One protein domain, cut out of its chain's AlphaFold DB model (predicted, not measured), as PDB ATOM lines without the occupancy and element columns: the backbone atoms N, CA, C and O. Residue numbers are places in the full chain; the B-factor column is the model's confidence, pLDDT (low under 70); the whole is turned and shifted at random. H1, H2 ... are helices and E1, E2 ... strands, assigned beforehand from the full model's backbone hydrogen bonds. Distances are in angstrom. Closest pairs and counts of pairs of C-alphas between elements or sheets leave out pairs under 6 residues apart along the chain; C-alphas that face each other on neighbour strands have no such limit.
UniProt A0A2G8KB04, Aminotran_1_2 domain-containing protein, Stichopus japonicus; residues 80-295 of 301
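What this domain is: This is residues 80 to 295 of the 301 residues of the protein "Aminotran_1_2 domain-containing protein" of Stichopus japonicus (UniProt A0A2G8KB04). A strongly twisted sheet of five parallel strands has H4, H5 and H6 over one face and H3 over the opposite face, while H1 lies apart from the sheet and the other helices. Between E4 and H6 the long loop of residues 235 to 258 reaches out as far as 31 A from the mean of the C-alphas. The printed part has 216 residues, with six named helices and five named strands in the order H1 H2 E1 H3 E2 H4 E3 H5 E4 H6 E5; the sheet runs E2 E1 E3 E4 E5. The class is mixed, with under half of the residues, 90, in named elements. The whole is compact, with a radius of gyration of the C-alphas of 16.8 A and spans of 54 by 39 by 35 A.

How they stand to each other: H1, residues 80 to 96, is not on the sheet. H2, residues 116 to 121, only grazes it. E1, residues 136 to 141, and E2, residues 158 to 165, are parallel neighbours at 31 degrees; N 139 and O 160 are within hydrogen-bond range, 2.9 A. H3, residues 145 to 154, touches H2, the closest C-alphas being those of Val 117 and Ala 147, 6.3 A, and its height over the sheet is 9.4 A. E1, H3, E2 form a strand-helix-strand unit, two parallel neighbour strands with a helix between, its crossover right-handed. H4, residues 171 to 181, is on the opposite face, over E1. E3, residues 197 to 201, is parallel to E1 at 20 degrees, with N 200 and O 138 at 2.8 A; E2, H4, E3 form a split unit, E1 between its strands, also right-handed. H5, residues 215 to 228, touches H4 at a shallow tilt of 15 degrees, the same way; the C-alphas of Pro 171 and Val 221 are closest, 5.8 A. E4, residues 230 to 234, is parallel to E3, with N 199 and O 231 at 2.8 A. H6, residues 259 to 262, touches residues 218 to 222 of H5 alone, closest at the C-alphas of Cys 218 and Leu 259, 5.7 A. E5, residues 275 to 278, is parallel to E4, with N 234 and O 276 at 2.8 A. E3, H5, E4 and E4, H6, E5 are right-handed units too. Every O i to N i+4 pair is within range in H1 to H5; H6 is too short for one.

Where its parts are: H1 begins at C-alpha 80 (148.579, 108.013, 34.320) and measures 24.0 A, E2 22.6 A and H5 20.0 A. E5 ends at C-alpha 278 (142.789, 124.520, 26.035).

The domain as a whole: The C-alphas farthest apart, of Glu 185 and Arg 250, are 55.5 A apart. The printed part has no cut. Six links are long, among them E4 to H6 with 24 residues. Mean pLDDT of the printed part is 79.7; 50 residues are under 70, among them 101 to 120 and 271 to 295.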
ATOM      1  N   GLU A  80     148.718 107.921  35.787       53.69
ATOM      2  CA  GLU A  80     148.579 108.013  34.320       53.69
ATOM      3  C   GLU A  80     148.552 109.460  33.820       53.69
ATOM      4  O   GLU A  80     148.910 109.727  32.672       53.69
ATOM      5  N   ILE A  81     148.223 110.402  34.710       62.31
ATOM      6  CA  ILE A  81     148.238 111.838  34.431       62.31
ATOM      7  C   ILE A  81     149.679 112.313  34.147       62.31
ATOM      8  O   ILE A  81     149.871 112.913  33.099       62.31
ATOM      9  N   PRO A  82     150.719 112.000  34.950       71.06
ATOM     10  CA  PRO A  82     152.111 112.323  34.644       71.06
ATOM     11  C   PRO A  82     152.607 111.789  33.303       71.06
ATOM     12  O   PRO A  82     153.249 112.530  32.564       71.06
ATOM     13  N   TYR A  83     152.311 110.527  32.962       75.44
ATOM     14  CA  TYR A  83     152.763 109.967  31.685       75.44
ATOM     15  C   TYR A  83     152.096 110.677  30.506       75.44
ATOM     16  O   TYR A  83     152.786 111.090  29.576       75.44
ATOM     17  N   PHE A  84     150.772 110.864  30.554       75.69
ATOM     18  CA  PHE A  84     150.062 111.616  29.521       75.69
ATOM     19  C   PHE A  84     150.563 113.060  29.438       75.69
ATOM     20  O   PHE A  84     150.881 113.519  28.349       75.69
ATOM     21  N   ARG A  85     150.714 113.749  30.577       74.38
ATOM     22  CA  ARG A  85     151.266 115.110  30.658       74.38
ATOM     23  C   ARG A  85     152.641 115.200  30.007       74.38
ATOM     24  O   ARG A  85     152.879 116.123  29.242       74.38
ATOM     25  N   ALA A  86     153.524 114.233  30.255       80.81
ATOM     26  CA  ALA A  86     154.853 114.201  29.654       80.81
ATOM     27  C   ALA A  86     154.805 113.987  28.131       80.81
ATOM     28  O   ALA A  86     155.546 114.643  27.402       80.81
ATOM     29  N   GLN A  87     153.930 113.100  27.640       84.12
ATOM     30  CA  GLN A  87     153.759 112.894  26.196       84.12
ATOM     31  C   GLN A  87     153.106 114.101  25.517       84.12
ATOM     32  O   GLN A  87     153.522 114.479  24.427       84.12
ATOM     33  N   LEU A  88     152.129 114.729  26.172       79.69
ATOM     34  CA  LEU A  88     151.490 115.950  25.701       79.69
ATOM     35  C   LEU A  88     152.491 117.104  25.645       79.69
ATOM     36  O   LEU A  88     152.601 117.761  24.617       79.69
ATOM     37  N   ALA A  89     153.265 117.308  26.711       81.62
ATOM     38  CA  ALA A  89     154.314 118.317  26.741       81.62
ATOM     39  C   ALA A  89     155.332 118.080  25.621       81.62
ATOM     40  O   ALA A  89     155.666 119.007  24.899       81.62
ATOM     41  N   LYS A  90     155.767 116.831  25.408       86.19
ATOM     42  CA  LYS A  90     156.649 116.496  24.284       86.19
ATOM     43  C   LYS A  90     156.018 116.861  22.936       86.19
ATOM     44  O   LYS A  90     156.657 117.540  22.145       86.19
ATOM     45  N   PHE A  91     154.773 116.444  22.697       86.19
ATOM     46  CA  PHE A  91     154.053 116.755  21.462       86.19
ATOM     47  C   PHE A  91     153.976 118.267  21.218       86.19
ATOM     48  O   PHE A  91     154.341 118.726  20.144       86.19
ATOM     49  N   LEU A  92     153.555 119.048  22.217       84.38
ATOM     50  CA  LEU A  92     153.430 120.500  22.086       84.38
ATOM     51  C   LEU A  92     154.790 121.192  21.938       84.38
ATOM     52  O   LEU A  92     154.892 122.131  21.156       84.38
ATOM     53  N   THR A  93     155.837 120.712  22.620       86.69
ATOM     54  CA  THR A  93     157.211 121.198  22.419       86.69
ATOM     55  C   THR A  93     157.648 121.016  20.968       86.69
ATOM     56  O   THR A  93     158.187 121.948  20.374       86.69
ATOM     57  N   ASP A  94     157.371 119.850  20.378       87.44
ATOM     58  CA  ASP A  94     157.700 119.572  18.978       87.44
ATOM     59  C   ASP A  94     156.883 120.470  18.021       87.44
ATOM     60  O   ASP A  94     157.429 120.994  17.051       87.44
ATOM     61  N   GLN A  95     155.590 120.698  18.304       85.50
ATOM     62  CA  GLN A  95     154.725 121.555  17.477       85.50
ATOM     63  C   GLN A  95     155.138 123.033  17.511       85.50
ATOM     64  O   GLN A  95     155.230 123.674  16.464       85.50
ATOM     65  N   TYR A  96     155.387 123.578  18.703       85.94
ATOM     66  CA  TYR A  96     155.651 125.006  18.886       85.94
ATOM     67  C   TYR A  96     157.138 125.387  18.806       85.94
ATOM     68  O   TYR A  96     157.461 126.573  18.743       85.94
ATOM     69  N   GLY A  97     158.053 124.414  18.829       87.88
ATOM     70  CA  GLY A  97     159.495 124.659  18.727       87.88
ATOM     71  C   GLY A  97     160.135 125.248  19.991       87.88
ATOM     72  O   GLY A  97     161.230 125.802  19.926       87.88
ATOM     73  N   TYR A  98     159.474 125.154  21.148       85.56
ATOM     74  CA  TYR A  98     160.020 125.581  22.440       85.56
ATOM     75  C   TYR A  98     159.573 124.647  23.567       85.56
ATOM     76  O   TYR A  98     158.532 124.006  23.474       85.56
ATOM     77  N   ASP A  99     160.348 124.576  24.653       84.19
ATOM     78  CA  ASP A  99     160.020 123.699  25.779       84.19
ATOM     79  C   ASP A  99     158.787 124.196  26.545       84.19
ATOM     80  O   ASP A  99     158.867 125.143  27.332       84.19
ATOM     81  N   VAL A 100     157.647 123.530  26.346       78.62
ATOM     82  CA  VAL A 100     156.403 123.877  27.045       78.62
ATOM     83  C   VAL A 100     156.407 123.449  28.512       78.62
ATOM     84  O   VAL A 100     155.523 123.871  29.239       78.62
ATOM     85  N   ARG A 101     157.374 122.648  28.991       67.56
ATOM     86  CA  ARG A 101     157.427 122.218  30.407       67.56
ATOM     87  C   ARG A 101     157.721 123.371  31.367       67.56
ATOM     88  O   ARG A 101     157.330 123.292  32.526       67.56
ATOM     89  N   ASN A 102     158.414 124.404  30.880       53.72
ATOM     90  CA  ASN A 102     158.737 125.613  31.643       53.72
ATOM     91  C   ASN A 102     157.561 126.593  31.706       53.72
ATOM     92  O   ASN A 102     157.518 127.451  32.579       53.72
ATOM     93  N   ILE A 103     156.585 126.452  30.809       55.72
ATOM     94  CA  ILE A 103     155.267 127.035  31.015       55.72
ATOM     95  C   ILE A 103     154.590 126.073  31.976       55.72
ATOM     96  O   ILE A 103     154.430 124.906  31.641       55.72
ATOM     97  N   ALA A 104     154.320 126.500  33.206       50.53
ATOM     98  CA  ALA A 104     153.820 125.606  34.240       50.53
ATOM     99  C   ALA A 104     152.480 124.976  33.816       50.53
ATOM    100  O   ALA A 104     151.421 125.530  34.077       50.53
ATOM    101  N   LEU A 105     152.576 123.819  33.160       51.12
ATOM    102  CA  LEU A 105     151.501 123.015  32.608       51.12
ATOM    103  C   LEU A 105     150.731 122.379  33.761       51.12
ATOM    104  O   LEU A 105     150.882 121.184  34.047       51.12
ATOM    105  N   ASP A 106     149.861 123.145  34.413       51.06
ATOM    106  CA  ASP A 106     148.830 122.548  35.259       51.06
ATOM    107  C   ASP A 106     147.750 121.979  34.346       51.06
ATOM    108  O   ASP A 106     146.639 122.482  34.285       51.06
ATOM    109  N   ILE A 107     148.091 120.914  33.612       50.19
ATOM    110  CA  ILE A 107     147.184 120.190  32.717       50.19
ATOM    111  C   ILE A 107     146.053 119.611  33.566       50.19
ATOM    112  O   ILE A 107     146.186 118.519  34.134       50.19
ATOM    113  N   TYR A 108     144.948 120.342  33.675       49.69
ATOM    114  CA  TYR A 108     143.713 119.838  34.257       49.69
ATOM    115  C   TYR A 108     143.045 118.931  33.224       49.69
ATOM    116  O   TYR A 108     142.309 119.387  32.350       49.69
ATOM    117  N   LEU A 109     143.346 117.634  33.305       48.62
ATOM    118  CA  LEU A 109     142.607 116.611  32.570       48.62
ATOM    119  C   LEU A 109     141.291 116.376  33.298       48.62
ATOM    120  O   LEU A 109     141.269 115.731  34.350       48.62
ATOM    121  N   GLN A 110     140.201 116.895  32.746       45.50
ATOM    122  CA  GLN A 110     138.874 116.497  33.193       45.50
ATOM    123  C   GLN A 110     138.468 115.210  32.472       45.50
ATOM    124  O   GLN A 110     138.685 115.045  31.276       45.50
ATOM    125  N   ARG A 111     137.948 114.251  33.243       46.03
ATOM    126  CA  ARG A 111     137.679 112.865  32.814       46.03
ATOM    127  C   ARG A 111     136.315 112.694  32.143       46.03
ATOM    128  O   ARG A 111     135.804 111.578  32.085       46.03
ATOM    129  N   GLU A 112     135.694 113.782  31.713       43.97
ATOM    130  CA  GLU A 112     134.294 113.768  31.318       43.97
ATOM    131  C   GLU A 112     134.110 113.588  29.809       43.97
ATOM    132  O   GLU A 112     134.888 114.071  28.991       43.97
ATOM    133  N   THR A 113     133.036 112.886  29.454       41.19
ATOM    134  CA  THR A 113     132.513 112.676  28.095       41.19
ATOM    135  C   THR A 113     131.668 113.857  27.591       41.19
ATOM    136  O   THR A 113     131.000 113.753  26.565       41.19
ATOM    137  N   THR A 114     131.657 114.980  28.308       50.62
ATOM    138  CA  THR A 114     130.945 116.211  27.951       50.62
ATOM    139  C   THR A 114     131.845 117.068  27.056       50.62
ATOM    140  O   THR A 114     132.990 117.364  27.400       50.62
ATOM    141  N   GLY A 115     131.355 117.424  25.862       57.22
ATOM    142  CA  GLY A 115     132.135 118.128  24.836       57.22
ATOM    143  C   GLY A 115     132.842 119.395  25.344       57.22
ATOM    144  O   GLY A 115     132.414 120.003  26.322       57.22
ATOM    145  N   TYR A 116     133.905 119.800  24.643       66.88
ATOM    146  CA  TYR A 116     134.873 120.837  25.037       66.88
ATOM    147  C   TYR A 116     134.290 122.082  25.739       66.88
ATOM    148  O   TYR A 116     134.747 122.470  26.815       66.88
ATOM    149  N   VAL A 117     133.236 122.673  25.167       63.03
ATOM    150  CA  VAL A 117     132.579 123.878  25.702       63.03
ATOM    151  C   VAL A 117     132.072 123.662  27.138       63.03
ATOM    152  O   VAL A 117     132.286 124.502  28.010       63.03
ATOM    153  N   TRP A 118     131.457 122.507  27.408       59.53
ATOM    154  CA  TRP A 118     130.847 122.183  28.700       59.53
ATOM    155  C   TRP A 118     131.866 121.850  29.785       59.53
ATOM    156  O   TRP A 118     131.663 122.228  30.938       59.53
ATOM    157  N   SER A 119     132.943 121.155  29.428       63.94
ATOM    158  CA  SER A 119     133.952 120.693  30.383       63.94
ATOM    159  C   SER A 119     135.040 121.732  30.668       63.94
ATOM    160  O   SER A 119     135.601 121.726  31.763       63.94
ATOM    161  N   HIS A 120     135.327 122.657  29.742       67.31
ATOM    162  CA  HIS A 120     136.485 123.548  29.896       67.31
ATOM    163  C   HIS A 120     136.196 125.047  29.820       67.31
ATOM    164  O   HIS A 120     136.786 125.799  30.600       67.31
ATOM    165  N   ILE A 121     135.265 125.492  28.971       70.50
ATOM    166  CA  ILE A 121     134.890 126.914  28.923       70.50
ATOM    167  C   ILE A 121     133.890 127.225  30.043       70.50
ATOM    168  O   ILE A 121     134.053 128.209  30.760       70.50
ATOM    169  N   ARG A 122     132.884 126.367  30.263       72.56
ATOM    170  CA  ARG A 122     131.816 126.602  31.256       72.56
ATOM    171  C   ARG A 122     132.291 126.836  32.696       72.56
ATOM    172  O   ARG A 122     131.736 127.719  33.363       72.56
ATOM    173  N   PRO A 123     133.257 126.070  33.237       74.56
ATOM    174  CA  PRO A 123     133.625 126.219  34.640       74.56
ATOM    175  C   PRO A 123     134.318 127.553  34.929       74.56
ATOM    176  O   PRO A 123     134.140 128.089  36.019       74.56
ATOM    177  N   ILE A 124     135.056 128.120  33.963       73.00
ATOM    178  CA  ILE A 124     135.922 129.289  34.190       73.00
ATOM    179  C   ILE A 124     135.125 130.538  34.607       73.00
ATOM    180  O   ILE A 124     135.405 131.074  35.682       73.00
ATOM    181  N   PRO A 125     134.067 130.966  33.885       63.41
ATOM    182  CA  PRO A 125     133.215 132.080  34.311       63.41
ATOM    183  C   PRO A 125     132.390 131.784  35.579       63.41
ATOM    184  O   PRO A 125     131.659 132.649  36.075       63.41
ATOM    185  N   SER A 126     132.469 130.563  36.112       65.44
ATOM    186  CA  SER A 126     131.824 130.140  37.359       65.44
ATOM    187  C   SER A 126     132.810 130.066  38.535       65.44
ATOM    188  O   SER A 126     132.398 129.768  39.657       65.44
ATOM    189  N   LEU A 127     134.102 130.363  38.328       71.12
ATOM    190  CA  LEU A 127     135.118 130.376  39.384       71.12
ATOM    191  C   LEU A 127     134.988 131.627  40.270       71.12
ATOM    192  O   LEU A 127     135.791 132.560  40.212       71.12
ATOM    193  N   HIS A 128     133.984 131.624  41.147       73.12
ATOM    194  CA  HIS A 128     133.673 132.726  42.066       73.12
ATOM    195  C   HIS A 128     134.804 133.080  43.054       73.12
ATOM    196  O   HIS A 128     134.776 134.148  43.659       73.12
ATOM    197  N   HIS A 129     135.794 132.194  43.207       73.12
ATOM    198  CA  HIS A 129     136.993 132.406  44.027       73.12
ATOM    199  C   HIS A 129     138.102 133.205  43.325       73.12
ATOM    200  O   HIS A 129     139.073 133.575  43.974       73.12
ATOM    201  N   VAL A 130     138.007 133.434  42.010       76.50
ATOM    202  CA  VAL A 130     138.991 134.242  41.259       76.50
ATOM    203  C   VAL A 130     138.342 135.395  40.498       76.50
ATOM    204  O   VAL A 130     139.001 136.409  40.288       76.50
ATOM    205  N   LEU A 131     137.056 135.268  40.147       83.88
ATOM    206  CA  LEU A 131     136.248 136.275  39.463       83.88
ATOM    207  C   LEU A 131     134.999 136.637  40.287       83.88
ATOM    208  O   LEU A 131     134.373 135.759  40.883       83.88
ATOM    209  N   PRO A 132     134.546 137.903  40.289       85.94
ATOM    210  CA  PRO A 132     133.310 138.283  40.966       85.94
ATOM    211  C   PRO A 132     132.083 137.687  40.263       85.94
ATOM    212  O   PRO A 132     132.067 137.523  39.049       85.94
ATOM    213  N   SER A 133     130.995 137.433  40.992       81.06
ATOM    214  CA  SER A 133     129.801 136.753  40.453       81.06
ATOM    215  C   SER A 133     129.070 137.474  39.313       81.06
ATOM    216  O   SER A 133     128.205 136.876  38.682       81.06
ATOM    217  N   ARG A 134     129.382 138.750  39.061       85.00
ATOM    218  CA  ARG A 134     128.791 139.576  37.993       85.00
ATOM    219  C   ARG A 134     129.854 140.210  37.091       85.00
ATOM    220  O   ARG A 134     129.668 141.331  36.625       85.00
ATOM    221  N   HIS A 135     130.982 139.530  36.892       91.25
ATOM    222  CA  HIS A 135     131.990 140.010  35.953       91.25
ATOM    223  C   HIS A 135     131.437 140.123  34.530       91.25
ATOM    224  O   HIS A 135     130.522 139.399  34.125       91.25
ATOM    225  N   LEU A 136     132.046 141.031  33.776       95.81
ATOM    226  CA  LEU A 136     131.889 141.121  32.333       95.81
ATOM    227  C   LEU A 136     132.821 140.113  31.652       95.81
ATOM    228  O   LEU A 136     133.831 139.709  32.238       95.81
ATOM    229  N   VAL A 137     132.479 139.736  30.425       95.62
ATOM    230  CA  VAL A 137     133.359 138.983  29.527       95.62
ATOM    231  C   VAL A 137     133.613 139.855  28.306       95.62
ATOM    232  O   VAL A 137     132.676 140.154  27.571       95.62
ATOM    233  N   PHE A 138     134.855 140.273  28.094       97.62
ATOM    234  CA  PHE A 138     135.260 140.935  26.857       97.62
ATOM    235  C   PHE A 138     135.563 139.866  25.815       97.62
ATOM    236  O   PHE A 138     136.386 138.994  26.075       97.62
ATOM    237  N   ALA A 139     134.895 139.892  24.668       96.94
ATOM    238  CA  ALA A 139     135.081 138.875  23.641       96.94
ATOM    239  C   ALA A 139     135.154 139.489  22.249       96.94
ATOM    240  O   ALA A 139     134.524 140.507  21.979       96.94
ATOM    241  N   GLU A 140     135.905 138.843  21.368       95.88
ATOM    242  CA  GLU A 140     135.993 139.207  19.955       95.88
ATOM    243  C   GLU A 140     134.607 139.232  19.274       95.88
ATOM    244  O   GLU A 140     133.709 138.455  19.616       95.88
ATOM    245  N   GLU A 141     134.434 140.098  18.277       92.56
ATOM    246  CA  GLU A 141     133.271 140.097  17.384       92.56
ATOM    247  C   GLU A 141     133.718 140.077  15.913       92.56
ATOM    248  O   GLU A 141     134.347 141.037  15.462       92.56
ATOM    249  N   PRO A 142     133.390 139.021  15.140       94.12
ATOM    250  CA  PRO A 142     132.719 137.776  15.543       94.12
ATOM    251  C   PRO A 142     133.630 136.830  16.356       94.12
ATOM    252  O   PRO A 142     134.851 136.903  16.273       94.12
ATOM    253  N   SER A 143     133.045 135.877  17.089       93.94
ATOM    254  CA  SER A 143     133.789 134.817  17.798       93.94
ATOM    255  C   SER A 143     133.022 133.490  17.796       93.94
ATOM    256  O   SER A 143     131.957 133.373  17.180       93.94
ATOM    257  N   TYR A 144     133.555 132.469  18.468       90.75
ATOM    258  CA  TYR A 144     132.969 131.134  18.502       90.75
ATOM    259  C   TYR A 144     131.613 131.127  19.220       90.75
ATOM    260  O   TYR A 144     131.522 131.200  20.447       90.75
ATOM    261  N   TYR A 145     130.546 131.007  18.429       87.50
ATOM    262  CA  TYR A 145     129.179 131.228  18.899       87.50
ATOM    263  C   TYR A 145     128.769 130.318  20.066       87.50
ATOM    264  O   TYR A 145     128.109 130.797  20.979       87.50
ATOM    265  N   LEU A 146     129.192 129.045  20.098       85.75
ATOM    266  CA  LEU A 146     128.824 128.129  21.188       85.75
ATOM    267  C   LEU A 146     129.403 128.571  22.537       85.75
ATOM    268  O   LEU A 146     128.737 128.426  23.561       85.75
ATOM    269  N   ALA A 147     130.614 129.134  22.549       86.50
ATOM    270  CA  ALA A 147     131.201 129.681  23.768       86.50
ATOM    271  C   ALA A 147     130.445 130.934  24.229       86.50
ATOM    272  O   ALA A 147     130.116 131.049  25.411       86.50
ATOM    273  N   LEU A 148     130.118 131.839  23.299       90.50
ATOM    274  CA  LEU A 148     129.348 133.051  23.595       90.50
ATOM    275  C   LEU A 148     127.946 132.718  24.122       90.50
ATOM    276  O   LEU A 148     127.563 133.203  25.187       90.50
ATOM    277  N   GLU A 149     127.209 131.844  23.430       88.69
ATOM    278  CA  GLU A 149     125.868 131.419  23.836       88.69
ATOM    279  C   GLU A 149     125.880 130.742  25.203       88.69
ATOM    280  O   GLU A 149     125.031 131.043  26.035       88.69
ATOM    281  N   MET A 150     126.848 129.865  25.471       86.56
ATOM    282  CA  MET A 150     126.983 129.227  26.778       86.56
ATOM    283  C   MET A 150     127.249 130.266  27.882       86.56
ATOM    284  O   MET A 150     126.609 130.235  28.937       86.56
ATOM    285  N   MET A 151     128.171 131.209  27.663       87.94
ATOM    286  CA  MET A 151     128.486 132.246  28.653       87.94
ATOM    287  C   MET A 151     127.291 133.171  28.925       87.94
ATOM    288  O   MET A 151     127.004 133.481  30.085       87.94
ATOM    289  N   GLU A 152     126.563 133.573  27.885       89.44
ATOM    290  CA  GLU A 152     125.418 134.475  28.001       89.44
ATOM    291  C   GLU A 152     124.159 133.763  28.518       89.44
ATOM    292  O   GLU A 152     123.542 134.198  29.493       89.44
ATOM    293  N   LYS A 153     123.768 132.649  27.893       88.25
ATOM    294  CA  LYS A 153     122.495 131.971  28.167       88.25
ATOM    295  C   LYS A 153     122.574 131.052  29.374       88.25
ATOM    296  O   LYS A 153     121.610 131.034  30.138       88.25
ATOM    297  N   ASP A 154     123.684 130.361  29.606       84.31
ATOM    298  CA  ASP A 154     123.752 129.390  30.700       84.31
ATOM    299  C   ASP A 154     124.411 129.962  31.951       84.31
ATOM    300  O   ASP A 154     123.906 129.773  33.057       84.31
ATOM    301  N   ILE A 155     125.528 130.678  31.786       85.19
ATOM    302  CA  ILE A 155     126.282 131.254  32.913       85.19
ATOM    303  C   ILE A 155     125.785 132.667  33.262       85.19
ATOM    304  O   ILE A 155     126.134 133.212  34.312       85.19
ATOM    305  N   LYS A 156     124.913 133.250  32.426       90.00
ATOM    306  CA  LYS A 156     124.293 134.569  32.633       90.00
ATOM    307  C   LYS A 156     125.335 135.681  32.781       90.00
ATOM    308  O   LYS A 156     125.251 136.513  33.688       90.00
ATOM    309  N   ARG A 157     126.358 135.675  31.920       91.62
ATOM    310  CA  ARG A 157     127.377 136.731  31.842       91.62
ATOM    311  C   ARG A 157     127.053 137.711  30.729       91.62
ATOM    312  O   ARG A 157     126.575 137.326  29.670       91.62
ATOM    313  N   LYS A 158     127.335 138.990  30.982       95.62
ATOM    314  CA  LYS A 158     127.222 140.027  29.962       95.62
ATOM    315  C   LYS A 158     128.486 140.013  29.108       95.62
ATOM    316  O   LYS A 158     129.574 140.252  29.637       95.62
ATOM    317  N   ILE A 159     128.314 139.760  27.815       96.81
ATOM    318  CA  ILE A 159     129.387 139.850  26.829       96.81
ATOM    319  C   ILE A 159     129.527 141.306  26.383       96.81
ATOM    320  O   ILE A 159     128.533 141.983  26.109       96.81
ATOM    321  N   ILE A 160     130.760 141.798  26.361       98.12
ATOM    322  CA  ILE A 160     131.135 143.086  25.790       98.12
ATOM    323  C   ILE A 160     132.002 142.786  24.574       98.12
ATOM    324  O   ILE A 160     133.076 142.201  24.703       98.12
ATOM    325  N   HIS A 161     131.511 143.159  23.402       97.31
ATOM    326  CA  HIS A 161     132.181 142.858  22.149       97.31
ATOM    327  C   HIS A 161     133.348 143.805  21.883       97.31
ATOM    328  O   HIS A 161     133.250 145.011  22.121       97.31
ATOM    329  N   VAL A 162     134.447 143.238  21.392       97.88
ATOM    330  CA  VAL A 162     135.657 143.947  20.984       97.88
ATOM    331  C   VAL A 162     135.909 143.660  19.501       97.88
ATOM    332  O   VAL A 162     135.962 142.488  19.115       97.88
ATOM    333  N   PRO A 163     136.080 144.698  18.665       95.50
ATOM    334  CA  PRO A 163     136.400 144.529  17.255       95.50
ATOM    335  C   PRO A 163     137.696 143.746  17.010       95.50
ATOM    336  O   PRO A 163     138.654 143.790  17.788       95.50
ATOM    337  N   LEU A 164     137.731 143.068  15.868       95.94
ATOM    338  CA  LEU A 164     138.911 142.410  15.318       95.94
ATOM    339  C   LEU A 164     139.133 142.854  13.871       95.94
ATOM    340  O   LEU A 164     138.202 143.294  13.193       95.94
ATOM    341  N   ASP A 165     140.353 142.672  13.371       95.94
ATOM    342  CA  ASP A 165     140.668 142.773  11.946       95.94
ATOM    343  C   ASP A 165     141.187 141.429  11.391       95.94
ATOM    344  O   ASP A 165     141.116 140.383  12.036       95.94
ATOM    345  N   THR A 166     141.755 141.442  10.182       94.94
ATOM    346  CA  THR A 166     142.340 140.246   9.537       94.94
ATOM    347  C   THR A 166     143.461 139.556  10.332       94.94
ATOM    348  O   THR A 166     143.853 138.441   9.996       94.94
ATOM    349  N   LYS A 167     143.992 140.205  11.372       94.00
ATOM    350  CA  LYS A 167     145.036 139.707  12.272       94.00
ATOM    351  C   LYS A 167     144.514 139.507  13.701       94.00
ATOM    352  O   LYS A 167     145.322 139.460  14.622       94.00
ATOM    353  N   GLY A 168     143.196 139.415  13.892       95.25
ATOM    354  CA  GLY A 168     142.529 139.139  15.169       95.25
ATOM    355  C   GLY A 168     142.216 140.401  15.973       95.25
ATOM    356  O   GLY A 168     142.193 141.500  15.414       95.25
ATOM    357  N   ILE A 169     141.937 140.242  17.272       96.56
ATOM    358  CA  ILE A 169     141.551 141.347  18.164       96.56
ATOM    359  C   ILE A 169     142.522 142.537  18.092       96.56
ATOM    360  O   ILE A 169     143.742 142.361  17.990       96.56
ATOM    361  N   LEU A 170     141.971 143.750  18.160       96.38
ATOM    362  CA  LEU A 170     142.729 145.000  18.187       96.38
ATOM    363  C   LEU A 170     143.060 145.372  19.647       96.38
ATOM    364  O   LEU A 170     142.139 145.652  20.420       96.38
ATOM    365  N   PRO A 171     144.341 145.357  20.077       97.31
ATOM    366  CA  PRO A 171     144.701 145.652  21.466       97.31
ATOM    367  C   PRO A 171     144.256 147.043  21.936       97.31
ATOM    368  O   PRO A 171     143.850 147.206  23.083       97.31
ATOM    369  N   GLU A 172     144.297 148.041  21.061       97.75
ATOM    370  CA  GLU A 172     143.841 149.404  21.327       97.75
ATOM    371  C   GLU A 172     142.342 149.467  21.652       97.75
ATOM    372  O   GLU A 172     141.947 150.111  22.630       97.75
ATOM    373  N   ASP A 173     141.517 148.740  20.896       98.12
ATOM    374  CA  ASP A 173     140.075 148.669  21.118       98.12
ATOM    375  C   ASP A 173     139.750 147.826  22.348       98.12
ATOM    376  O   ASP A 173     138.863 148.191  23.125       98.12
ATOM    377  N   LEU A 174     140.506 146.747  22.588       98.12
ATOM    378  CA  LEU A 174     140.419 145.979  23.827       98.12
ATOM    379  C   LEU A 174     140.696 146.881  25.033       98.12
ATOM    380  O   LEU A 174     139.898 146.917  25.967       98.12
ATOM    381  N   GLU A 175     141.796 147.638  25.020       98.31
ATOM    382  CA  GLU A 175     142.157 148.512  26.135       98.31
ATOM    383  C   GLU A 175     141.130 149.635  26.334       98.31
ATOM    384  O   GLU A 175     140.741 149.924  27.467       98.31
ATOM    385  N   SER A 176     140.671 150.264  25.248       98.12
ATOM    386  CA  SER A 176     139.645 151.312  25.283       98.12
ATOM    387  C   SER A 176     138.332 150.798  25.884       98.12
ATOM    388  O   SER A 176     137.776 151.403  26.806       98.12
ATOM    389  N   THR A 177     137.890 149.621  25.438       98.19
ATOM    390  CA  THR A 177     136.673 148.968  25.925       98.19
ATOM    391  C   THR A 177     136.816 148.586  27.397       98.19
ATOM    392  O   THR A 177     135.955 148.909  28.211       98.19
ATOM    393  N   VAL A 178     137.935 147.975  27.788       97.56
ATOM    394  CA  VAL A 178     138.221 147.635  29.190       97.56
ATOM    395  C   VAL A 178     138.189 148.884  30.073       97.56
ATOM    396  O   VAL A 178     137.524 148.874  31.108       97.56
ATOM    397  N   LYS A 179     138.835 149.984  29.654       97.12
ATOM    398  CA  LYS A 179     138.840 151.268  30.382       97.12
ATOM    399  C   LYS A 179     137.433 151.821  30.602       97.12
ATOM    400  O   LYS A 179     137.165 152.345  31.679       97.12
ATOM    401  N   GLN A 180     136.538 151.694  29.622       97.50
ATOM    402  CA  GLN A 180     135.156 152.175  29.731       97.50
ATOM    403  C   GLN A 180     134.384 151.501  30.875       97.50
ATOM    404  O   GLN A 180     133.547 152.138  31.517       97.50
ATOM    405  N   PHE A 181     134.650 150.217  31.128       96.75
ATOM    406  CA  PHE A 181     133.949 149.422  32.139       96.75
ATOM    407  C   PHE A 181     134.750 149.213  33.429       96.75
ATOM    408  O   PHE A 181     134.221 148.634  34.382       96.75
ATOM    409  N   TYR A 182     136.001 149.667  33.471       96.06
ATOM    410  CA  TYR A 182     136.866 149.498  34.629       96.06
ATOM    411  C   TYR A 182     136.285 150.221  35.862       96.06
ATOM    412  O   TYR A 182     135.767 151.337  35.732       96.06
ATOM    413  N   PRO A 183     136.341 149.622  37.069       92.56
ATOM    414  CA  PRO A 183     135.809 150.253  38.274       92.56
ATOM    415  C   PRO A 183     136.442 151.628  38.532       92.56
ATOM    416  O   PRO A 183     137.663 151.765  38.527       92.56
ATOM    417  N   LYS A 184     135.612 152.645  38.806       91.50
ATOM    418  CA  LYS A 184     136.078 154.025  39.050       91.50
ATOM    419  C   LYS A 184     137.021 154.141  40.249       91.50
ATOM    420  O   LYS A 184     137.970 154.910  40.197       91.50
ATOM    421  N   GLU A 185     136.763 153.351  41.289       91.12
ATOM    422  CA  GLU A 185     137.594 153.268  42.500       91.12
ATOM    423  C   GLU A 185     138.870 152.428  42.290       91.12
ATOM    424  O   GLU A 185     139.652 152.225  43.214       91.12
ATOM    425  N   GLY A 186     139.075 151.904  41.078       89.50
ATOM    426  CA  GLY A 186     140.103 150.920  40.779       89.50
ATOM    427  C   GLY A 186     139.743 149.513  41.256       89.50
ATOM    428  O   GLY A 186     138.716 149.266  41.894       89.50
ATOM    429  N   PHE A 187     140.604 148.561  40.912       90.56
ATOM    430  CA  PHE A 187     140.535 147.196  41.408       90.56
ATOM    431  C   PHE A 187     141.849 146.838  42.091       90.56
ATOM    432  O   PHE A 187     142.916 146.990  41.503       90.56
ATOM    433  N   VAL A 188     141.752 146.337  43.321       88.38
ATOM    434  CA  VAL A 188     142.890 145.818  44.079       88.38
ATOM    435  C   VAL A 188     142.704 144.305  44.212       88.38
ATOM    436  O   VAL A 188     141.716 143.885  44.823       88.38
ATOM    437  N   PRO A 189     143.595 143.479  43.635       86.25
ATOM    438  CA  PRO A 189     143.479 142.028  43.728       86.25
ATOM    439  C   PRO A 189     143.655 141.538  45.175       86.25
ATOM    440  O   PRO A 189     144.460 142.073  45.939       86.25
ATOM    441  N   SER A 190     142.926 140.484  45.543       85.38
ATOM    442  CA  SER A 190     143.090 139.738  46.798       85.38
ATOM    443  C   SER A 190     143.259 138.243  46.519       85.38
ATOM    444  O   SER A 190     143.053 137.782  45.395       85.38
ATOM    445  N   LYS A 191     143.599 137.454  47.547       77.62
ATOM    446  CA  LYS A 191     143.735 135.991  47.415       77.62
ATOM    447  C   LYS A 191     142.444 135.314  46.936       77.62
ATOM    448  O   LYS A 191     142.504 134.294  46.263       77.62
ATOM    449  N   GLU A 192     141.293 135.893  47.263       79.25
ATOM    450  CA  GLU A 192     139.948 135.411  46.936       79.25
ATOM    451  C   GLU A 192     139.343 136.114  45.708       79.25
ATOM    452  O   GLU A 192     138.185 135.873  45.354       79.25
ATOM    453  N   ARG A 193     140.081 137.051  45.097       83.69
ATOM    454  CA  ARG A 193     139.649 137.800  43.916       83.69
ATOM    455  C   ARG A 193     140.857 138.374  43.187       83.69
ATOM    456  O   ARG A 193     141.242 139.520  43.404       83.69
ATOM    457  N   LEU A 194     141.445 137.563  42.315       83.38
ATOM    458  CA  LEU A 194     142.617 137.948  41.524       83.38
ATOM    459  C   LEU A 194     142.251 138.807  40.313       83.38
ATOM    460  O   LEU A 194     143.046 139.641  39.891       83.38
ATOM    461  N   TYR A 195     141.043 138.618  39.782       89.12
ATOM    462  CA  TYR A 195     140.580 139.276  38.570       89.12
ATOM    463  C   TYR A 195     139.234 139.953  38.815       89.12
ATOM    464  O   TYR A 195     138.379 139.428  39.534       89.12
ATOM    465  N   TRP A 196     139.008 141.114  38.204       92.00
ATOM    466  CA  TRP A 196     137.694 141.772  38.259       92.00
ATOM    467  C   TRP A 196     136.789 141.353  37.097       92.00
ATOM    468  O   TRP A 196     135.564 141.389  37.214       92.00
ATOM    469  N   SER A 197     137.395 140.963  35.976       93.81
ATOM    470  CA  SER A 197     136.722 140.568  34.744       93.81
ATOM    471  C   SER A 197     137.619 139.654  33.909       93.81
ATOM    472  O   SER A 197     138.721 139.303  34.337       93.81
ATOM    473  N   MET A 198     137.129 139.208  32.755       92.12
ATOM    474  CA  MET A 198     137.834 138.277  31.887       92.12
ATOM    475  C   MET A 198     137.745 138.672  30.414       92.12
ATOM    476  O   MET A 198     136.788 139.326  29.998       92.12
ATOM    477  N   VAL A 199     138.727 138.229  29.636       94.38
ATOM    478  CA  VAL A 199     138.766 138.299  28.176       94.38
ATOM    479  C   VAL A 199     138.668 136.879  27.627       94.38
ATOM    480  O   VAL A 199     139.354 135.985  28.114       94.38
ATOM    481  N   TYR A 200     137.832 136.670  26.618       93.88
ATOM    482  CA  TYR A 200     137.749 135.440  25.840       93.88
ATOM    483  C   TYR A 200     138.161 135.731  24.396       93.88
ATOM    484  O   TYR A 200     137.602 136.630  23.767       93.88
ATOM    485  N   LEU A 201     139.126 134.984  23.868       94.00
ATOM    486  CA  LEU A 201     139.605 135.150  22.495       94.00
ATOM    487  C   LEU A 201     140.162 133.839  21.939       94.00
ATOM    488  O   LEU A 201     140.453 132.916  22.698       94.00
ATOM    489  N   ILE A 202     140.342 133.770  20.621       92.75
ATOM    490  CA  ILE A 202     141.047 132.666  19.954       92.75
ATOM    491  C   ILE A 202     142.267 133.265  19.250       92.75
ATOM    492  O   ILE A 202     142.133 133.937  18.230       92.75
ATOM    493  N   SER A 203     143.465 133.056  19.798       91.81
ATOM    494  CA  SER A 203     144.667 133.776  19.353       91.81
ATOM    495  C   SER A 203     145.253 133.222  18.054       91.81
ATOM    496  O   SER A 203     145.926 133.947  17.318       91.81
ATOM    497  N   CYS A 204     144.990 131.945  17.764       90.56
ATOM    498  CA  CYS A 204     145.508 131.238  16.597       90.56
ATOM    499  C   CYS A 204     144.371 130.592  15.798       90.56
ATOM    500  O   CYS A 204     143.631 129.765  16.331       90.56
ATOM    501  N   PHE A 205     144.282 130.935  14.510       92.06
ATOM    502  CA  PHE A 205     143.265 130.472  13.560       92.06
ATOM    503  C   PHE A 205     141.838 130.649  14.101       92.06
ATOM    504  O   PHE A 205     141.052 129.707  14.207       92.06
ATOM    505  N   GLN A 206     141.538 131.893  14.467       93.38
ATOM    506  CA  GLN A 206     140.302 132.367  15.081       93.38
ATOM    507  C   GLN A 206     139.055 131.812  14.381       93.38
ATOM    508  O   GLN A 206     138.942 131.860  13.162       93.38
ATOM    509  N   ASN A 207     138.089 131.286  15.134       91.75
ATOM    510  CA  ASN A 207     136.804 130.862  14.573       91.75
ATOM    511  C   ASN A 207     135.787 132.011  14.707       91.75
ATOM    512  O   ASN A 207     135.476 132.366  15.849       91.75
ATOM    513  N   PRO A 208     135.227 132.568  13.611       92.19
ATOM    514  CA  PRO A 208     135.204 132.029  12.238       92.19
ATOM    515  C   PRO A 208     136.207 132.632  11.237       92.19
ATOM    516  O   PRO A 208     136.183 132.262  10.067       92.19
ATOM    517  N   THR A 209     137.038 133.593  11.634       93.88
ATOM    518  CA  THR A 209     137.766 134.455  10.677       93.88
ATOM    519  C   THR A 209     139.049 133.854  10.096       93.88
ATOM    520  O   THR A 209     139.558 134.344   9.090       93.88
ATOM    521  N   GLY A 210     139.595 132.817  10.724       92.19
ATOM    522  CA  GLY A 210     140.909 132.239  10.445       92.19
ATOM    523  C   GLY A 210     142.091 133.104  10.896       92.19
ATOM    524  O   GLY A 210     143.233 132.732  10.634       92.19
ATOM    525  N   ALA A 211     141.851 134.244  11.551       94.12
ATOM    526  CA  ALA A 211     142.902 135.188  11.911       94.12
ATOM    527  C   ALA A 211     143.882 134.623  12.957       94.12
ATOM    528  O   ALA A 211     143.510 133.826  13.817       94.12
ATOM    529  N   CYS A 212     145.132 135.083  12.910       93.62
ATOM    530  CA  CYS A 212     146.154 134.781  13.913       93.62
ATOM    531  C   CYS A 212     146.735 136.086  14.453       93.62
ATOM    532  O   CYS A 212     147.141 136.953  13.672       93.62
ATOM    533  N   LEU A 213     146.831 136.202  15.777       94.62
ATOM    534  CA  LEU A 213     147.521 137.319  16.406       94.62
ATOM    535  C   LEU A 213     149.017 137.265  16.073       94.62
ATOM    536  O   LEU A 213     149.676 136.233  16.189       94.62
ATOM    537  N   SER A 214     149.582 138.412  15.695       94.50
ATOM    538  CA  SER A 214     151.038 138.594  15.669       94.50
ATOM    539  C   SER A 214     151.612 138.553  17.088       94.50
ATOM    540  O   SER A 214     150.925 138.968  18.024       94.50
ATOM    541  N   GLU A 215     152.895 138.212  17.242       93.62
ATOM    542  CA  GLU A 215     153.558 138.214  18.557       93.62
ATOM    543  C   GLU A 215     153.396 139.543  19.318       93.62
ATOM    544  O   GLU A 215     153.184 139.539  20.529       93.62
ATOM    545  N   ASP A 216     153.448 140.684  18.623       95.62
ATOM    546  CA  ASP A 216     153.303 142.002  19.254       95.62
ATOM    547  C   ASP A 216     151.888 142.240  19.794       95.62
ATOM    548  O   ASP A 216     151.725 142.787  20.884       95.62
ATOM    549  N   ARG A 217     150.860 141.750  19.089       96.44
ATOM    550  CA  ARG A 217     149.476 141.766  19.587       96.44
ATOM    551  C   ARG A 217     149.296 140.830  20.773       96.44
ATOM    552  O   ARG A 217     148.655 141.228  21.738       96.44
ATOM    553  N   CYS A 218     149.901 139.642  20.748       93.75
ATOM    554  CA  CYS A 218     149.890 138.735  21.895       93.75
ATOM    555  C   CYS A 218     150.478 139.408  23.144       93.75
ATOM    556  O   CYS A 218     149.836 139.431  24.194       93.75
ATOM    557  N   LYS A 219     151.660 140.028  23.019       92.75
ATOM    558  CA  LYS A 219     152.294 140.788  24.112       92.75
ATOM    559  C   LYS A 219     151.417 141.946  24.584       92.75
ATOM    560  O   LYS A 219     151.278 142.144  25.787       92.75
ATOM    561  N   ALA A 220     150.805 142.690  23.663       95.19
ATOM    562  CA  ALA A 220     149.923 143.804  24.003       95.19
ATOM    563  C   ALA A 220     148.675 143.338  24.771       95.19
ATOM    564  O   ALA A 220     148.347 143.918  25.802       95.19
ATOM    565  N   VAL A 221     148.020 142.257  24.333       94.75
ATOM    566  CA  VAL A 221     146.873 141.662  25.040       94.75
ATOM    567  C   VAL A 221     147.271 141.204  26.445       94.75
ATOM    568  O   VAL A 221     146.571 141.529  27.402       94.75
ATOM    569  N   VAL A 222     148.412 140.520  26.599       91.75
ATOM    570  CA  VAL A 222     148.931 140.115  27.919       91.75
ATOM    571  C   VAL A 222     149.220 141.336  28.798       91.75
ATOM    572  O   VAL A 222     148.833 141.356  29.964       91.75
ATOM    573  N   ALA A 223     149.837 142.384  28.251       91.94
ATOM    574  CA  ALA A 223     150.124 143.614  28.989       91.94
ATOM    575  C   ALA A 223     148.843 144.331  29.451       91.94
ATOM    576  O   ALA A 223     148.781 144.801  30.587       91.94
ATOM    577  N   ILE A 224     147.804 144.380  28.611       94.50
ATOM    578  CA  ILE A 224     146.487 144.930  28.967       94.50
ATOM    579  C   ILE A 224     145.848 144.085  30.069       94.50
ATOM    580  O   ILE A 224     145.391 144.629  31.077       94.50
ATOM    581  N   ALA A 225     145.846 142.760  29.912       92.25
ATOM    582  CA  ALA A 225     145.299 141.853  30.909       92.25
ATOM    583  C   ALA A 225     145.985 142.023  32.263       92.25
ATOM    584  O   ALA A 225     145.308 142.090  33.291       92.25
ATOM    585  N   ARG A 226     147.311 142.204  32.246       89.44
ATOM    586  CA  ARG A 226     148.082 142.497  33.444       89.44
ATOM    587  C   ARG A 226     147.680 143.839  34.058       89.44
ATOM    588  O   ARG A 226     147.211 143.909  35.190       89.44
ATOM    589  N   LYS A 227     147.778 144.913  33.280       90.50
ATOM    590  CA  LYS A 227     147.466 146.276  33.725       90.50
ATOM    591  C   LYS A 227     146.083 146.402  34.370       90.50
ATOM    592  O   LYS A 227     145.917 147.179  35.305       90.50
ATOM    593  N   TYR A 228     145.101 145.660  33.865       92.31
ATOM    594  CA  TYR A 228     143.717 145.748  34.315       92.31
ATOM    595  C   TYR A 228     143.256 144.577  35.174       92.31
ATOM    596  O   TYR A 228     142.081 144.556  35.505       92.31
ATOM    597  N   HIS A 229     144.108 143.629  35.567       90.75
ATOM    598  CA  HIS A 229     143.688 142.448  36.335       90.75
ATOM    599  C   HIS A 229     142.544 141.660  35.676       90.75
ATOM    600  O   HIS A 229     141.502 141.395  36.286       90.75
ATOM    601  N   LEU A 230     142.743 141.296  34.407       90.88
ATOM    602  CA  LEU A 230     141.816 140.474  33.630       90.88
ATOM    603  C   LEU A 230     142.302 139.027  33.555       90.88
ATOM    604  O   LEU A 230     143.476 138.776  33.295       90.88
ATOM    605  N   LEU A 231     141.376 138.082  33.705       89.75
ATOM    606  CA  LEU A 231     141.627 136.692  33.336       89.75
ATOM    607  C   LEU A 231     141.477 136.542  31.822       89.75
ATOM    608  O   LEU A 231     140.402 136.790  31.296       89.75
ATOM    609  N   VAL A 232     142.499 136.090  31.112       89.06
ATOM    610  CA  VAL A 232     142.415 135.759  29.687       89.06
ATOM    611  C   VAL A 232     142.172 134.267  29.512       89.06
ATOM    612  O   VAL A 232     142.910 133.421  30.013       89.06
ATOM    613  N   VAL A 233     141.134 133.938  28.757       88.31
ATOM    614  CA  VAL A 233     140.838 132.592  28.277       88.31
ATOM    615  C   VAL A 233     141.121 132.584  26.780       88.31
ATOM    616  O   VAL A 233     140.397 133.211  26.008       88.31
ATOM    617  N   SER A 234     142.208 131.915  26.397       86.75
ATOM    618  CA  SER A 234     142.669 131.775  25.016       86.75
ATOM    619  C   SER A 234     142.266 130.398  24.488       86.75
ATOM    620  O   SER A 234     142.870 129.379  24.830       86.75
ATOM    621  N   ASP A 235     141.215 130.348  23.675       86.31
ATOM    622  CA  ASP A 235     140.643 129.124  23.105       86.31
ATOM    623  C   ASP A 235     141.448 128.631  21.879       86.31
ATOM    624  O   ASP A 235     140.959 128.561  20.752       86.31
ATOM    625  N   ASP A 236     142.737 128.331  22.079       79.31
ATOM    626  CA  ASP A 236     143.690 128.019  20.999       79.31
ATOM    627  C   ASP A 236     143.675 126.545  20.567       79.31
ATOM    628  O   ASP A 236     144.684 125.836  20.642       79.31
ATOM    629  N   LEU A 237     142.530 126.100  20.054       77.12
ATOM    630  CA  LEU A 237     142.310 124.729  19.568       77.12
ATOM    631  C   LEU A 237     143.139 124.371  18.335       77.12
ATOM    632  O   LEU A 237     143.444 123.206  18.070       77.12
ATOM    633  N   TYR A 238     143.411 125.385  17.521       82.94
ATOM    634  CA  TYR A 238     143.814 125.216  16.133       82.94
ATOM    635  C   TYR A 238     145.321 125.348  15.926       82.94
ATOM    636  O   TYR A 238     145.800 125.030  14.845       82.94
ATOM    637  N   GLY A 239     146.080 125.792  16.937       83.88
ATOM    638  CA  GLY A 239     147.532 125.993  16.837       83.88
ATOM    639  C   GLY A 239     148.265 124.775  16.254       83.88
ATOM    640  O   GLY A 239     148.946 124.915  15.241       83.88
ATOM    641  N   PRO A 240     148.061 123.560  16.799       81.44
ATOM    642  CA  PRO A 240     148.661 122.335  16.262       81.44
ATOM    643  C   PRO A 240     148.168 121.898  14.868       81.44
ATOM    644  O   PRO A 240     148.705 120.942  14.322       81.44
ATOM    645  N   LEU A 241     147.151 122.555  14.294       81.56
ATOM    646  CA  LEU A 241     146.715 122.339  12.904       81.56
ATOM    647  C   LEU A 241     147.493 123.207  11.908       81.56
ATOM    648  O   LEU A 241     147.176 123.220  10.717       81.56
ATOM    649  N   HIS A 242     148.486 123.960  12.387       85.56
ATOM    650  CA  HIS A 242     149.326 124.803  11.554       85.56
ATOM    651  C   HIS A 242     149.964 124.001  10.421       85.56
ATOM    652  O   HIS A 242     150.674 123.020  10.637       85.56
ATOM    653  N   TRP A 243     149.729 124.464   9.198       81.12
ATOM    654  CA  TRP A 243     150.293 123.878   7.994       81.12
ATOM    655  C   TRP A 243     150.906 124.987   7.146       81.12
ATOM    656  O   TRP A 243     150.274 125.548   6.252       81.12
ATOM    657  N   SER A 244     152.141 125.361   7.469       80.50
ATOM    658  CA  SER A 244     152.946 126.276   6.656       80.50
ATOM    659  C   SER A 244     154.391 125.804   6.597       80.50
ATOM    660  O   SER A 244     154.868 125.116   7.500       80.50
ATOM    661  N   PHE A 245     155.087 126.194   5.536       77.56
ATOM    662  CA  PHE A 245     156.504 125.910   5.338       77.56
ATOM    663  C   PHE A 245     157.330 127.170   5.612       77.56
ATOM    664  O   PHE A 245     156.850 128.283   5.392       77.56
ATOM    665  N   ASP A 246     158.562 126.989   6.076       76.81
ATOM    666  CA  ASP A 246     159.553 128.051   6.215       76.81
ATOM    667  C   ASP A 246     159.909 128.666   4.850       76.81
ATOM    668  O   ASP A 246     159.447 128.242   3.789       76.81
ATOM    669  N   THR A 247     160.767 129.688   4.869       74.12
ATOM    670  CA  THR A 247     161.211 130.427   3.669       74.12
ATOM    671  C   THR A 247     161.806 129.553   2.553       74.12
ATOM    672  O   THR A 247     161.863 129.993   1.407       74.12
ATOM    673  N   ASP A 248     162.213 128.317   2.857       77.75
ATOM    674  CA  ASP A 248     162.711 127.339   1.884       77.75
ATOM    675  C   ASP A 248     161.599 126.567   1.140       77.75
ATOM    676  O   ASP A 248     161.888 125.822   0.198       77.75
ATOM    677  N   GLY A 249     160.333 126.731   1.548       75.56
ATOM    678  CA  GLY A 249     159.156 126.057   0.996       75.56
ATOM    679  C   GLY A 249     159.130 124.539   1.206       75.56
ATOM    680  O   GLY A 249     158.342 123.851   0.558       75.56
ATOM    681  N   ARG A 250     160.015 123.995   2.050       74.62
ATOM    682  CA  ARG A 250     160.239 122.548   2.214       74.62
ATOM    683  C   ARG A 250     160.212 122.109   3.665       74.62
ATOM    684  O   ARG A 250     159.763 120.999   3.944       74.62
ATOM    685  N   THR A 251     160.676 122.958   4.569       74.19
ATOM    686  CA  THR A 251     160.715 122.675   5.998       74.19
ATOM    687  C   THR A 251     159.396 123.117   6.621       74.19
ATOM    688  O   THR A 251     159.045 124.288   6.492       74.19
ATOM    689  N   PRO A 252     158.611 122.220   7.245       78.50
ATOM    690  CA  PRO A 252     157.434 122.635   7.994       78.50
ATOM    691  C   PRO A 252     157.841 123.625   9.086       78.50
ATOM    692  O   PRO A 252     158.702 123.323   9.911       78.50
ATOM    693  N   SER A 253     157.223 124.799   9.070       85.38
ATOM    694  CA  SER A 253     157.412 125.810  10.109       85.38
ATOM    695  C   SER A 253     156.688 125.397  11.391       85.38
ATOM    696  O   SER A 253     155.683 124.680  11.352       85.38
ATOM    697  N   HIS A 254     157.181 125.868  12.535       87.69
ATOM    698  CA  HIS A 254     156.508 125.660  13.815       87.69
ATOM    699  C   HIS A 254     155.170 126.400  13.878       87.69
ATOM    700  O   HIS A 254     154.992 127.454  13.260       87.69
ATOM    701  N   ALA A 255     154.240 125.855  14.663       88.06
ATOM    702  CA  ALA A 255     152.964 126.502  14.931       88.06
ATOM    703  C   ALA A 255     153.164 127.886  15.578       88.06
ATOM    704  O   ALA A 255     154.120 128.069  16.346       88.06
ATOM    705  N   PRO A 256     152.261 128.857  15.327       88.56
ATOM    706  CA  PRO A 256     152.273 130.129  16.036       88.56
ATOM    707  C   PRO A 256     152.303 129.903  17.546       88.56
ATOM    708  O   PRO A 256     151.631 129.012  18.073       88.56
ATOM    709  N   LYS A 257     153.102 130.707  18.252       87.94
ATOM    710  CA  LYS A 257     153.216 130.581  19.703       87.94
ATOM    711  C   LYS A 257     151.881 130.979  20.340       87.94
ATOM    712  O   LYS A 257     151.383 132.064  20.031       87.94
ATOM    713  N   PRO A 258     151.318 130.154  21.234       86.06
ATOM    714  CA  PRO A 258     150.045 130.462  21.864       86.06
ATOM    715  C   PRO A 258     150.175 131.657  22.805       86.06
ATOM    716  O   PRO A 258     151.271 131.967  23.284       86.06
ATOM    717  N   LEU A 259     149.052 132.294  23.145       86.81
ATOM    718  CA  LEU A 259     149.060 133.497  23.980       86.81
ATOM    719  C   LEU A 259     149.795 133.288  25.319       86.81
ATOM    720  O   LEU A 259     150.544 134.159  25.760       86.81
ATOM    721  N   LYS A 260     149.663 132.095  25.919       82.88
ATOM    722  CA  LYS A 260     150.324 131.739  27.184       82.88
ATOM    723  C   LYS A 260     151.853 131.847  27.132       82.88
ATOM    724  O   LYS A 260     152.457 132.162  28.154       82.88
ATOM    725  N   TYR A 261     152.482 131.643  25.971       85.06
ATOM    726  CA  TYR A 261     153.935 131.795  25.802       85.06
ATOM    727  C   TYR A 261     154.433 133.207  26.150       85.06
ATOM    728  O   TYR A 261     155.570 133.381  26.600       85.06
ATOM    729  N   PHE A 262     153.584 134.212  25.929       86.81
ATOM    730  CA  PHE A 262     153.885 135.620  26.179       86.81
ATOM    731  C   PHE A 262     153.521 136.066  27.601       86.81
ATOM    732  O   PHE A 262     153.818 137.195  27.965       86.81
ATOM    733  N   ASP A 263     152.910 135.192  28.407       83.25
ATOM    734  CA  ASP A 263     152.626 135.427  29.823       83.25
ATOM    735  C   ASP A 263     153.681 134.726  30.693       83.25
ATOM    736  O   ASP A 263     153.458 133.619  31.196       83.25
ATOM    737  N   ARG A 264     154.856 135.352  30.817       79.81
ATOM    738  CA  ARG A 264     156.005 134.814  31.559       79.81
ATOM    739  C   ARG A 264     156.055 135.316  32.995       79.81
ATOM    740  O   ARG A 264     155.703 136.467  33.245       79.81
ATOM    741  N   GLU A 265     156.506 134.458  33.911       76.62
ATOM    742  CA  GLU A 265     156.578 134.776  35.345       76.62
ATOM    743  C   GLU A 265     157.670 135.807  35.654       76.62
ATOM    744  O   GLU A 265     157.573 136.539  36.635       76.62
ATOM    745  N   GLU A 266     158.696 135.884  34.803       79.50
ATOM    746  CA  GLU A 266     159.830 136.797  34.953       79.50
ATOM    747  C   GLU A 266     159.522 138.232  34.503       79.50
ATOM    748  O   GLU A 266     160.304 139.146  34.774       79.50
ATOM    749  N   ASP A 267     158.412 138.441  33.794       78.81
ATOM    750  CA  ASP A 267     158.049 139.755  33.284       78.81
ATOM    751  C   ASP A 267     157.531 140.672  34.405       78.81
ATOM    752  O   ASP A 267     156.787 140.265  35.302       78.81
ATOM    753  N   GLU A 268     157.845 141.964  34.304       74.69
ATOM    754  CA  GLU A 268     157.326 142.975  35.224       74.69
ATOM    755  C   GLU A 268     155.787 143.027  35.191       74.69
ATOM    756  O   GLU A 268     155.154 143.006  34.131       74.69
ATOM    757  N   GLY A 269     155.167 143.091  36.373       68.88
ATOM    758  CA  GLY A 269     153.709 143.114  36.500       68.88
ATOM    759  C   GLY A 269     153.038 141.751  36.315       68.88
ATOM    760  O   GLY A 269     151.821 141.703  36.142       68.88
ATOM    761  N   PHE A 270     153.788 140.647  36.361       70.38
ATOM    762  CA  PHE A 270     153.207 139.316  36.497       70.38
ATOM    763  C   PHE A 270     152.443 139.189  37.831       70.38
ATOM    764  O   PHE A 270     153.013 139.346  38.911       70.38
ATOM    765  N   PHE A 271     151.142 138.894  37.771       64.44
ATOM    766  CA  PHE A 271     150.340 138.494  38.935       64.44
ATOM    767  C   PHE A 271     149.434 137.333  38.532       64.44
ATOM    768  O   PHE A 271     148.519 137.473  37.724       64.44
ATOM    769  N   GLY A 272     149.691 136.156  39.100       60.81
ATOM    770  CA  GLY A 272     148.973 134.948  38.699       60.81
ATOM    771  C   GLY A 272     149.112 134.638  37.201       60.81
ATOM    772  O   GLY A 272     149.810 135.318  36.453       60.81
ATOM    773  N   LYS A 273     148.457 133.570  36.743       63.31
ATOM    774  CA  LYS A 273     148.487 133.205  35.322       63.31
ATOM    775  C   LYS A 273     147.357 133.914  34.595       63.31
ATOM    776  O   LYS A 273     146.189 133.582  34.802       63.31
ATOM    777  N   CYS A 274     147.722 134.882  33.761       57.09
ATOM    778  CA  CYS A 274     146.768 135.698  33.025       57.09
ATOM    779  C   CYS A 274     146.122 134.925  31.876       57.09
ATOM    780  O   CYS A 274     145.035 135.306  31.487       57.09
ATOM    781  N   CYS A 275     146.734 133.861  31.342       57.59
ATOM    782  CA  CYS A 275     146.199 133.124  30.189       57.59
ATOM    783  C   CYS A 275     145.876 131.661  30.523       57.59
ATOM    784  O   CYS A 275     146.724 130.957  31.069       57.59
ATOM    785  N   ILE A 276     144.688 131.194  30.130       60.12
ATOM    786  CA  ILE A 276     144.305 129.775  30.132       60.12
ATOM    787  C   ILE A 276     144.184 129.293  28.682       60.12
ATOM    788  O   ILE A 276     143.406 129.875  27.932       60.12
ATOM    789  N   GLN A 277     144.921 128.242  28.301       61.16
ATOM    790  CA  GLN A 277     144.892 127.633  26.956       61.16
ATOM    791  C   GLN A 277     144.277 126.228  26.991       61.16
ATOM    792  O   GLN A 277     144.554 125.496  27.947       61.16
ATOM    793  N   GLN A 278     143.479 125.820  25.986       58.28
ATOM    794  CA  GLN A 278     142.789 124.520  26.035       58.28
ATOM    795  C   GLN A 278     142.672 123.719  24.712       58.28
ATOM    796  O   GLN A 278     142.667 124.285  23.630       58.28
ATOM    797  N   GLN A 279     142.521 122.390  24.886       53.12
ATOM    798  CA  GLN A 279     142.166 121.275  23.963       53.12
ATOM    799  C   GLN A 279     143.201 120.693  22.960       53.12
ATOM    800  O   GLN A 279     143.928 121.388  22.257       53.12
ATOM    801  N   LEU A 280     143.212 119.343  22.875       43.62
ATOM    802  CA  LEU A 280     144.002 118.536  21.931       43.62
ATOM    803  C   LEU A 280     143.230 118.275  20.646       43.62
ATOM    804  O   LEU A 280     142.286 117.487  20.652       43.62
ATOM    805  N   LEU A 281     143.739 118.857  19.558       43.97
ATOM    806  CA  LEU A 281     143.547 118.448  18.163       43.97
ATOM    807  C   LEU A 281     142.096 118.139  17.767       43.97
ATOM    808  O   LEU A 281     141.585 117.040  17.989       43.97
ATOM    809  N   LYS A 282     141.488 119.070  17.029       44.31
ATOM    810  CA  LYS A 282     140.175 118.895  16.386       44.31
ATOM    811  C   LYS A 282     140.115 117.682  15.437       44.31
ATOM    812  O   LYS A 282     139.050 117.095  15.261       44.31
ATOM    813  N   ASP A 283     141.259 117.271  14.888       41.16
ATOM    814  CA  ASP A 283     141.415 116.177  13.916       41.16
ATOM    815  C   ASP A 283     141.084 114.787  14.455       41.16
ATOM    816  O   ASP A 283     140.745 113.879  13.697       41.16
ATOM    817  N   ASN A 284     141.168 114.609  15.771       37.44
ATOM    818  CA  ASN A 284     140.930 113.318  16.398       37.44
ATOM    819  C   ASN A 284     139.444 113.104  16.771       37.44
ATOM    820  O   ASN A 284     139.095 112.127  17.438       37.44
ATOM    821  N   GLY A 285     138.567 114.008  16.317       34.78
ATOM    822  CA  GLY A 285     137.138 114.019  16.609       34.78
ATOM    823  C   GLY A 285     136.802 114.697  17.946       34.78
ATOM    824  O   GLY A 285     137.683 114.954  18.761       34.78
ATOM    825  N   PRO A 286     135.514 114.975  18.221       42.41
ATOM    826  CA  PRO A 286     135.074 115.739  19.399       42.41
ATOM    827  C   PRO A 286     135.243 115.007  20.748       42.41
ATOM    828  O   PRO A 286     134.865 115.544  21.785       42.41
ATOM    829  N   TRP A 287     135.787 113.787  20.739       40.50
ATOM    830  CA  TRP A 287     135.875 112.875  21.887       40.50
ATOM    831  C   TRP A 287     137.302 112.725  22.433       40.50
ATOM    832  O   TRP A 287     137.607 111.755  23.129       40.50
ATOM    833  N   THR A 288     138.200 113.642  22.078       47.12
ATOM    834  CA  THR A 288     139.597 113.597  22.507       47.12
ATOM    835  C   THR A 288     139.836 114.194  23.883       47.12
ATOM    836  O   THR A 288     139.066 115.039  24.339       47.12
ATOM    837  N   PRO A 289     140.916 113.767  24.567       51.44
ATOM    838  CA  PRO A 289     141.311 114.379  25.823       51.44
ATOM    839  C   PRO A 289     141.616 115.861  25.622       51.44
ATOM    840  O   PRO A 289     142.455 116.234  24.805       51.44
ATOM    841  N   ASN A 290     140.978 116.694  26.427       54.03
ATOM    842  CA  ASN A 290     141.241 118.121  26.497       54.03
ATOM    843  C   ASN A 290     142.113 118.412  27.725       54.03
ATOM    844  O   ASN A 290     142.047 117.701  28.732       54.03
ATOM    845  N   TRP A 291     142.915 119.471  27.669       53.59
ATOM    846  CA  TRP A 291     143.615 120.000  28.839       53.59
ATOM    847  C   TRP A 291     143.277 121.472  29.018       53.59
ATOM    848  O   TRP A 291     142.830 122.120  28.077       53.59
ATOM    849  N   MET A 292     143.513 121.985  30.220       52.66
ATOM    850  CA  MET A 292     143.737 123.409  30.432       52.66
ATOM    851  C   MET A 292     145.169 123.579  30.885       52.66
ATOM    852  O   MET A 292     145.593 122.823  31.752       52.66
ATOM    853  N   ASP A 293     145.896 124.527  30.319       49.09
ATOM    854  CA  ASP A 293     147.092 125.053  30.959       49.09
ATOM    855  C   ASP A 293     146.682 126.283  31.770       49.09
ATOM    856  O   ASP A 293     146.065 127.205  31.243       49.09
ATOM    857  N   GLY A 294     146.943 126.246  33.070       50.44
ATOM    858  CA  GLY A 294     146.563 127.257  34.046       50.44
ATOM    859  C   GLY A 294     147.547 127.214  35.202       50.44
ATOM    860  O   GLY A 294     148.513 126.463  35.165       50.44
ATOM    861  N   GLY A 295     147.384 128.060  36.213       39.41
ATOM    862  CA  GLY A 295     148.348 128.143  37.308       39.41
ATOM    863  C   GLY A 295     147.814 127.842  38.660       39.41
ATOM    864  O   GLY A 295     146.895 128.515  39.105       39.41
TER     865      GLY A 295